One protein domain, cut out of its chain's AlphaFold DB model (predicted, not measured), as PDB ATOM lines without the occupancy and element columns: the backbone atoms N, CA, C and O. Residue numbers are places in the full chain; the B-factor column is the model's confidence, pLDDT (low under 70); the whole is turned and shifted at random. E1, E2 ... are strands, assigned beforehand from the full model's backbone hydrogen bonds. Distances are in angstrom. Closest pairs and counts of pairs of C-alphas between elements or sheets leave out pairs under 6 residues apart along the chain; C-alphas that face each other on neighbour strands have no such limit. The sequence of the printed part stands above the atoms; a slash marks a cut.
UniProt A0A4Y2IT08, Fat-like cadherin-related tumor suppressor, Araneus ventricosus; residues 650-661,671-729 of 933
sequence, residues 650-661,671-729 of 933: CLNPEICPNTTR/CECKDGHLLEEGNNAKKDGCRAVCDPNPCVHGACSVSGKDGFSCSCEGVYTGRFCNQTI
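Overview. This is residues 650 to 661 and 671 to 729 of the 933 residues of the protein "Fat-like cadherin-related tumor suppressor" of Araneus ventricosus (UniProt A0A4Y2IT08). With little regular structure, the domain is two small lobes of loops set end to end: one holds the E2 and E3 hairpin and residues 717 to 729, the other the short strand E1 with residues 650 to 661 and 677 to 692. Of 71 printed residues, 13 lie in the named strands E1, E2, E3; there is no named helix, and the class is all strand. It is only just loose, close to compact: radius of gyration of the C-alphas 13.6 A, spans 39 by 28 by 16 A.

Arrangement. E2, residues 702 to 706, and E3, residues 712 to 716, form an antiparallel hairpin at 159 degrees, with N 703 and O 715 within hydrogen-bond range at 2.9 A. E1, residues 671 to 673, is apart from both and pairs with no named strand; residues 660 to 661 pair antiparallel with its residues 672 to 673.

Along the chain. E2 spans 13.2 A, E3 12.9 A, E1 6.9 A. C-alpha 671 is at (121.025, 135.586, 159.584), C-alpha 716 at (132.638, 138.448, 132.944).

Size, cuts and confidence. The C-alphas farthest apart, Gly 682 and Ile 729, are 42.6 A apart. Residues 662 to 670 are cut out, leaving 5.4 A between C-alphas 661 and 671. E1 to E2 is a long link. Residues 707 to 711 are among those with pLDDT under 70.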
ATOM      1  N   CYS A 650     113.752 141.164 161.316       80.94
ATOM      2  CA  CYS A 650     114.319 141.487 160.005       80.94
ATOM      3  C   CYS A 650     113.817 142.815 159.420       80.94
ATOM      4  O   CYS A 650     114.397 143.297 158.443       80.94
ATOM      5  N   LEU A 651     112.789 143.431 160.015       79.12
ATOM      6  CA  LEU A 651     112.399 144.815 159.725       79.12
ATOM      7  C   LEU A 651     113.449 145.834 160.205       79.12
ATOM      8  O   LEU A 651     113.497 146.946 159.679       79.12
ATOM      9  N   ASN A 652     114.322 145.468 161.153       78.19
ATOM     10  CA  ASN A 652     115.486 146.272 161.519       78.19
ATOM     11  C   ASN A 652     116.677 145.941 160.586       78.19
ATOM     12  O   ASN A 652     117.246 144.852 160.685       78.19
ATOM     13  N   PRO A 653     117.126 146.869 159.717       68.25
ATOM     14  CA  PRO A 653     118.214 146.606 158.773       68.25
ATOM     15  C   PRO A 653     119.590 146.413 159.435       68.25
ATOM     16  O   PRO A 653     120.503 145.930 158.769       68.25
ATOM     17  N   GLU A 654     119.753 146.760 160.717       76.94
ATOM     18  CA  GLU A 654     120.995 146.546 161.475       76.94
ATOM     19  C   GLU A 654     121.026 145.201 162.231       76.94
ATOM     20  O   GLU A 654     122.059 144.848 162.799       76.94
ATOM     21  N   ILE A 655     119.936 144.415 162.220       79.88
ATOM     22  CA  ILE A 655     119.828 143.158 162.992       79.88
ATOM     23  C   ILE A 655     120.765 142.041 162.492       79.88
ATOM     24  O   ILE A 655     121.110 141.126 163.238       79.88
ATOM     25  N   CYS A 656     121.169 142.106 161.220       83.50
ATOM     26  CA  CYS A 656     122.085 141.165 160.583       83.50
ATOM     27  C   CYS A 656     123.243 141.924 159.915       83.50
ATOM     28  O   CYS A 656     122.997 142.914 159.223       83.50
ATOM     29  N   PRO A 657     124.495 141.440 160.028       82.44
ATOM     30  CA  PRO A 657     125.636 141.989 159.297       82.44
ATOM     31  C   PRO A 657     125.394 142.146 157.785       82.44
ATOM     32  O   PRO A 657     124.726 141.339 157.143       82.44
ATOM     33  N   ASN A 658     126.014 143.154 157.163       79.44
ATOM     34  CA  ASN A 658     125.790 143.469 155.742       79.44
ATOM     35  C   ASN A 658     126.130 142.329 154.756       79.44
ATOM     36  O   ASN A 658     125.630 142.332 153.626       79.44
ATOM     37  N   THR A 659     126.922 141.336 155.167       77.25
ATOM     38  CA  THR A 659     127.261 140.130 154.387       77.25
ATOM     39  C   THR A 659     126.306 138.946 154.603       77.25
ATOM     40  O   THR A 659     126.412 137.939 153.903       77.25
ATOM     41  N   THR A 660     125.328 139.066 155.505       81.94
ATOM     42  CA  THR A 660     124.260 138.080 155.727       81.94
ATOM     43  C   THR A 660     122.889 138.614 155.302       81.94
ATOM     44  O   THR A 660     122.691 139.806 155.066       81.94
ATOM     45  N   ARG A 661     121.934 137.709 155.109       84.88
ATOM     46  CA  ARG A 661     120.525 137.958 154.807       84.88
ATOM     47  C   ARG A 661     119.709 137.525 156.020       84.88
ATOM     48  O   ARG A 661     119.869 136.404 156.488       84.88
ATOM     49  N   CYS A 671     120.162 135.007 160.612       86.56
ATOM     50  CA  CYS A 671     121.025 135.586 159.584       86.56
ATOM     51  C   CYS A 671     121.784 134.468 158.847       86.56
ATOM     52  O   CYS A 671     122.564 133.748 159.468       86.56
ATOM     53  N   GLU A 672     121.600 134.343 157.535       83.75
ATOM     54  CA  GLU A 672     122.280 133.360 156.671       83.75
ATOM     55  C   GLU A 672     123.273 134.073 155.733       83.75
ATOM     56  O   GLU A 672     123.059 135.233 155.387       83.75
ATOM     57  N   CYS A 673     124.373 133.443 155.309       82.50
ATOM     58  CA  CYS A 673     125.329 134.100 154.401       82.50
ATOM     59  C   CYS A 673     124.679 134.470 153.054       82.50
ATOM     60  O   CYS A 673     123.951 133.669 152.472       82.50
ATOM     61  N   LYS A 674     124.966 135.670 152.529       79.94
ATOM     62  CA  LYS A 674     124.608 136.032 151.144       79.94
ATOM     63  C   LYS A 674     125.451 135.222 150.153       79.94
ATOM     64  O   LYS A 674     126.584 134.864 150.463       79.94
ATOM     65  N   ASP A 675     124.933 134.993 148.946       75.25
ATOM     66  CA  ASP A 675     125.639 134.251 147.892       75.25
ATOM     67  C   ASP A 675     127.074 134.769 147.683       75.25
ATOM     68  O   ASP A 675     127.329 135.978 147.729       75.25
ATOM     69  N   GLY A 676     128.029 133.853 147.493       67.69
ATOM     70  CA  GLY A 676     129.461 134.182 147.439       67.69
ATOM     71  C   GLY A 676     130.077 134.596 148.784       67.69
ATOM     72  O   GLY A 676     131.122 135.245 148.796       67.69
ATOM     73  N   HIS A 677     129.450 134.254 149.916       77.94
ATOM     74  CA  HIS A 677     130.018 134.414 151.258       77.94
ATOM     75  C   HIS A 677     129.881 133.121 152.073       77.94
ATOM     76  O   HIS A 677     128.906 132.388 151.919       77.94
ATOM     77  N   LEU A 678     130.834 132.864 152.974       77.38
ATOM     78  CA  LEU A 678     130.818 131.730 153.905       77.38
ATOM     79  C   LEU A 678     131.089 132.189 155.343       77.38
ATOM     80  O   LEU A 678     131.724 133.222 155.578       77.38
ATOM     81  N   LEU A 679     130.606 131.400 156.300       78.12
ATOM     82  CA  LEU A 679     130.889 131.558 157.724       78.12
ATOM     83  C   LEU A 679     132.206 130.838 158.054       78.12
ATOM     84  O   LEU A 679     132.400 129.695 157.643       78.12
ATOM     85  N   GLU A 680     133.114 131.502 158.766       76.00
ATOM     86  CA  GLU A 680     134.376 130.894 159.217       76.00
ATOM     87  C   GLU A 680     134.153 130.081 160.507       76.00
ATOM     88  O   GLU A 680     133.284 130.418 161.314       76.00
ATOM     89  N   GLU A 681     134.926 129.009 160.718       71.94
ATOM     90  CA  GLU A 681     134.771 128.137 161.892       71.94
ATOM     91  C   GLU A 681     134.929 128.919 163.209       71.94
ATOM     92  O   GLU A 681     135.925 129.603 163.431       71.94
ATOM     93  N   GLY A 682     133.930 128.803 164.091       69.06
ATOM     94  CA  GLY A 682     133.876 129.500 165.382       69.06
ATOM     95  C   GLY A 682     133.181 130.870 165.368       69.06
ATOM     96  O   GLY A 682     132.832 131.361 166.441       69.06
ATOM     97  N   ASN A 683     132.920 131.461 164.198       77.69
ATOM     98  CA  ASN A 683     132.194 132.732 164.071       77.69
ATOM     99  C   ASN A 683     130.669 132.517 164.000       77.69
ATOM    100  O   ASN A 683     130.191 131.459 163.588       77.69
ATOM    101  N   ASN A 684     129.880 133.534 164.364       76.62
ATOM    102  CA  ASN A 684     128.416 133.497 164.345       76.62
ATOM    103  C   ASN A 684     127.833 134.480 163.312       76.62
ATOM    104  O   ASN A 684     128.036 135.690 163.400       76.62
ATOM    105  N   ALA A 685     127.024 133.979 162.374       76.56
ATOM    106  CA  ALA A 685     126.423 134.775 161.299       76.56
ATOM    107  C   ALA A 685     125.508 135.930 161.773       76.56
ATOM    108  O   ALA A 685     125.344 136.904 161.034       76.56
ATOM    109  N   LYS A 686     124.947 135.871 162.997       77.50
ATOM    110  CA  LYS A 686     124.204 136.995 163.611       77.50
ATOM    111  C   LYS A 686     125.108 138.136 164.100       77.50
ATOM    112  O   LYS A 686     124.623 139.249 164.255       77.50
ATOM    113  N   LYS A 687     126.390 137.879 164.382       75.19
ATOM    114  CA  LYS A 687     127.270 138.809 165.117       75.19
ATOM    115  C   LYS A 687     128.518 139.216 164.338       75.19
ATOM    116  O   LYS A 687     128.842 140.395 164.263       75.19
ATOM    117  N   ASP A 688     129.202 138.234 163.767       79.38
ATOM    118  CA  ASP A 688     130.521 138.389 163.148       79.38
ATOM    119  C   ASP A 688     130.421 138.450 161.608       79.38
ATOM    120  O   ASP A 688     131.354 138.875 160.926       79.38
ATOM    121  N   GLY A 689     129.255 138.073 161.066       74.44
ATOM    122  CA  GLY A 689     128.936 138.082 159.638       74.44
ATOM    123  C   GLY A 689     129.551 136.914 158.864       74.44
ATOM    124  O   GLY A 689     130.069 135.959 159.439       74.44
ATOM    125  N   CYS A 690     129.473 136.989 157.536       81.25
ATOM    126  CA  CYS A 690     130.128 136.047 156.625       81.25
ATOM    127  C   CYS A 690     131.191 136.758 155.779       81.25
ATOM    128  O   CYS A 690     131.049 137.930 155.430       81.25
ATOM    129  N   ARG A 691     132.255 136.045 155.417       81.19
ATOM    130  CA  ARG A 691     133.361 136.553 154.593       81.19
ATOM    131  C   ARG A 691     133.103 136.251 153.120       81.19
ATOM    132  O   ARG A 691     132.615 135.170 152.810       81.19
ATOM    133  N   ALA A 692     133.463 137.157 152.213       77.19
ATOM    134  CA  ALA A 692     133.374 136.921 150.769       77.19
ATOM    135  C   ALA A 692     134.346 135.816 150.297       77.19
ATOM    136  O   ALA A 692     135.540 135.852 150.615       77.19
ATOM    137  N   VAL A 693     133.848 134.850 149.514       74.88
ATOM    138  CA  VAL A 693     134.606 133.690 149.005       74.88
ATOM    139  C   VAL A 693     134.235 133.392 147.547       74.88
ATOM    140  O   VAL A 693     133.077 133.476 147.154       74.88
ATOM    141  N   CYS A 694     135.232 133.008 146.747       72.38
ATOM    142  CA  CYS A 694     135.082 132.646 145.332       72.38
ATOM    143  C   CYS A 694     135.021 131.121 145.069       72.38
ATOM    144  O   CYS A 694     135.213 130.699 143.929       72.38
ATOM    145  N   ASP A 695     134.798 130.291 146.095       64.50
ATOM    146  CA  ASP A 695     134.613 128.834 145.976       64.50
ATOM    147  C   ASP A 695     133.410 128.410 146.850       64.50
ATOM    148  O   ASP A 695     133.480 128.587 148.070       64.50
ATOM    149  N   PRO A 696     132.298 127.913 146.269       61.91
ATOM    150  CA  PRO A 696     132.033 127.822 144.829       61.91
ATOM    151  C   PRO A 696     131.980 129.209 144.162       61.91
ATOM    152  O   PRO A 696     131.563 130.188 144.774       61.91
ATOM    153  N   ASN A 697     132.403 129.295 142.897       74.44
ATOM    154  CA  ASN A 697     132.451 130.557 142.147       74.44
ATOM    155  C   ASN A 697     131.035 131.158 141.976       74.44
ATOM    156  O   ASN A 697     130.218 130.544 141.289       74.44
ATOM    157  N   PRO A 698     130.736 132.354 142.528       72.75
ATOM    158  CA  PRO A 698     129.424 132.990 142.384       72.75
ATOM    159  C   PRO A 698     129.189 133.604 140.990       72.75
ATOM    160  O   PRO A 698     128.067 133.994 140.670       72.75
ATOM    161  N   CYS A 699     130.224 133.723 140.154       81.44
ATOM    162  CA  CYS A 699     130.135 134.310 138.820       81.44
ATOM    163  C   CYS A 699     129.792 133.228 137.780       81.44
ATOM    164  O   CYS A 699     130.612 132.355 137.500       81.44
ATOM    165  N   VAL A 700     128.599 133.297 137.179       80.62
ATOM    166  CA  VAL A 700     128.055 132.235 136.306       80.62
ATOM    167  C   VAL A 700     128.862 132.082 135.010       80.62
ATOM    168  O   VAL A 700     129.222 130.970 134.628       80.62
ATOM    169  N   HIS A 701     129.189 133.201 134.360       82.25
ATOM    170  CA  HIS A 701     130.041 133.253 133.167       82.25
ATOM    171  C   HIS A 701     131.183 134.266 133.350       82.25
ATOM    172  O   HIS A 701     131.289 135.263 132.631       82.25
ATOM    173  N   GLY A 702     132.012 134.049 134.374       81.06
ATOM    174  CA  GLY A 702     133.156 134.911 134.668       81.06
ATOM    175  C   GLY A 702     134.056 134.404 135.793       81.06
ATOM    176  O   GLY A 702     133.719 133.467 136.518       81.06
ATOM    177  N   ALA A 703     135.198 135.067 135.961       81.06
ATOM    178  CA  ALA A 703     136.137 134.813 137.049       81.06
ATOM    179  C   ALA A 703     135.835 135.707 138.265       81.06
ATOM    180  O   ALA A 703     135.694 136.922 138.125       81.06
ATOM    181  N   CYS A 704     135.771 135.112 139.458       82.00
ATOM    182  CA  CYS A 704     135.587 135.828 140.723       82.00
ATOM    183  C   CYS A 704     136.921 136.322 141.304       82.00
ATOM    184  O   CYS A 704     137.918 135.596 141.294       82.00
ATOM    185  N   SER A 705     136.931 137.531 141.867       79.56
ATOM    186  CA  SER A 705     138.043 138.069 142.658       79.56
ATOM    187  C   SER A 705     137.553 138.716 143.960       79.56
ATOM    188  O   SER A 705     136.704 139.610 143.972       79.56
ATOM    189  N   VAL A 706     138.096 138.266 145.095       76.81
ATOM    190  CA  VAL A 706     137.761 138.824 146.416       76.81
ATOM    191  C   VAL A 706     138.320 140.247 146.526       76.81
ATOM    192  O   VAL A 706     139.483 140.494 146.216       76.81
ATOM    193  N   SER A 707     137.475 141.186 146.950       67.25
ATOM    194  CA  SER A 707     137.705 142.639 146.900       67.25
ATOM    195  C   SER A 707     137.615 143.297 148.289       67.25
ATOM    196  O   SER A 707     137.190 144.442 148.418       67.25
ATOM    197  N   GLY A 708     137.991 142.565 149.341       68.19
ATOM    198  CA  GLY A 708     137.917 142.988 150.745       68.19
ATOM    199  C   GLY A 708     137.514 141.827 151.658       68.19
ATOM    200  O   GLY A 708     137.598 140.670 151.254       68.19
ATOM    201  N   LYS A 709     137.054 142.121 152.881       58.44
ATOM    202  CA  LYS A 709     136.346 141.122 153.708       58.44
ATOM    203  C   LYS A 709     134.915 140.891 153.213       58.44
ATOM    204  O   LYS A 709     134.454 139.752 153.169       58.44
ATOM    205  N   ASP A 710     134.265 141.974 152.791       55.91
ATOM    206  CA  ASP A 710     132.804 142.079 152.663       55.91
ATOM    207  C   ASP A 710     132.322 142.156 151.202       55.91
ATOM    208  O   ASP A 710     131.218 142.620 150.918       55.91
ATOM    209  N   GLY A 711     133.170 141.764 150.246       66.25
ATOM    210  CA  GLY A 711     132.822 141.834 148.833       66.25
ATOM    211  C   GLY A 711     133.738 141.043 147.908       66.25
ATOM    212  O   GLY A 711     134.940 140.899 148.138       66.25
ATOM    213  N   PHE A 712     133.149 140.581 146.811       73.38
ATOM    214  CA  PHE A 712     133.817 140.007 145.649       73.38
ATOM    215  C   PHE A 712     133.371 140.748 144.380       73.38
ATOM    216  O   PHE A 712     132.358 141.452 144.371       73.38
ATOM    217  N   SER A 713     134.140 140.587 143.309       77.50
ATOM    218  CA  SER A 713     133.881 141.153 141.988       77.50
ATOM    219  C   SER A 713     133.901 140.046 140.937       77.50
ATOM    220  O   SER A 713     134.672 139.094 141.057       77.50
ATOM    221  N   CYS A 714     133.063 140.170 139.908       82.81
ATOM    222  CA  CYS A 714     132.983 139.215 138.808       82.81
ATOM    223  C   CYS A 714     133.513 139.837 137.510       82.81
ATOM    224  O   CYS A 714     132.949 140.802 136.993       82.81
ATOM    225  N   SER A 715     134.578 139.255 136.959       84.94
ATOM    226  CA  SER A 715     135.111 139.584 135.636       84.94
ATOM    227  C   SER A 715     134.449 138.691 134.589       84.94
ATOM    228  O   SER A 715     134.843 137.536 134.423       84.94
ATOM    229  N   CYS A 716     133.433 139.212 133.906       86.12
ATOM    230  CA  CYS A 716     132.638 138.448 132.944       86.12
ATOM    231  C   CYS A 716     133.394 138.133 131.650       86.12
ATOM    232  O   CYS A 716     134.194 138.937 131.168       86.12
ATOM    233  N   GLU A 717     133.112 136.970 131.064       81.31
ATOM    234  CA  GLU A 717     133.707 136.547 129.797       81.31
ATOM    235  C   GLU A 717     132.861 136.981 128.588       81.31
ATOM    236  O   GLU A 717     131.636 136.863 128.578       81.31
ATOM    237  N   GLY A 718     133.526 137.439 127.524       80.62
ATOM    238  CA  GLY A 718     132.920 137.653 126.207       80.62
ATOM    239  C   GLY A 718     131.717 138.602 126.199       80.62
ATOM    240  O   GLY A 718     131.878 139.818 126.249       80.62
ATOM    241  N   VAL A 719     130.515 138.035 126.056       77.06
ATOM    242  CA  VAL A 719     129.245 138.774 125.932       77.06
ATOM    243  C   VAL A 719     128.444 138.851 127.235       77.06
ATOM    244  O   VAL A 719     127.318 139.344 127.204       77.06
ATOM    245  N   TYR A 720     128.964 138.356 128.362       80.00
ATOM    246  CA  TYR A 720     128.218 138.326 129.622       80.00
ATOM    247  C   TYR A 720     128.409 139.595 130.467       80.00
ATOM    248  O   TYR A 720     129.471 140.216 130.465       80.00
ATOM    249  N   THR A 721     127.365 139.990 131.198       77.94
ATOM    250  CA  THR A 721     127.300 141.205 132.029       77.94
ATOM    251  C   THR A 721     126.471 140.986 133.305       77.94
ATOM    252  O   THR A 721     125.940 139.901 133.559       77.94
ATOM    253  N   GLY A 722     126.379 142.026 134.140       73.12
ATOM    254  CA  GLY A 722     125.694 141.993 135.435       73.12
ATOM    255  C   GLY A 722     126.609 141.543 136.579       73.12
ATOM    256  O   GLY A 722     127.677 140.980 136.357       73.12
ATOM    257  N   ARG A 723     126.189 141.792 137.830       75.75
ATOM    258  CA  ARG A 723     127.018 141.595 139.042       75.75
ATOM    259  C   ARG A 723     127.537 140.159 139.228       75.75
ATOM    260  O   ARG A 723     128.566 139.980 139.862       75.75
ATOM    261  N   PHE A 724     126.834 139.178 138.662       80.69
ATOM    262  CA  PHE A 724     127.148 137.746 138.717       80.69
ATOM    263  C   PHE A 724     127.441 137.143 137.326       80.69
ATOM    264  O   PHE A 724     127.466 135.924 137.179       80.69
ATOM    265  N   CYS A 725     127.636 137.971 136.289       83.00
ATOM    266  CA  CYS A 725     127.854 137.533 134.901       83.00
ATOM    267  C   CYS A 725     126.772 136.577 134.367       83.00
ATOM    268  O   CYS A 725     127.079 135.539 133.784       83.00
ATOM    269  N   ASN A 726     125.503 136.914 134.606       81.19
ATOM    270  CA  ASN A 726     124.329 136.107 134.255       81.19
ATOM    271  C   ASN A 726     123.393 136.781 133.229       81.19
ATOM    272  O   ASN A 726     122.337 136.237 132.913       81.19
ATOM    273  N   GLN A 727     123.761 137.957 132.715       81.62
ATOM    274  CA  GLN A 727     123.066 138.671 131.636       81.62
ATOM    275  C   GLN A 727     123.909 138.597 130.355       81.62
ATOM    276  O   GLN A 727     125.122 138.428 130.448       81.62
ATOM    277  N   THR A 728     123.308 138.744 129.172       79.00
ATOM    278  CA  THR A 728     124.028 138.781 127.885       79.00
ATOM    279  C   THR A 728     123.860 140.119 127.165       79.00
ATOM    280  O   THR A 728     122.820 140.772 127.241       79.00
ATOM    281  N   ILE A 729     124.895 140.530 126.431       70.25
ATOM    282  CA  ILE A 729     124.872 141.700 125.550       70.25
ATOM    283  C   ILE A 729     124.163 141.317 124.245       70.25
ATOM    284  O   ILE A 729     124.768 140.746 123.337       70.25
TER     285      ILE A 729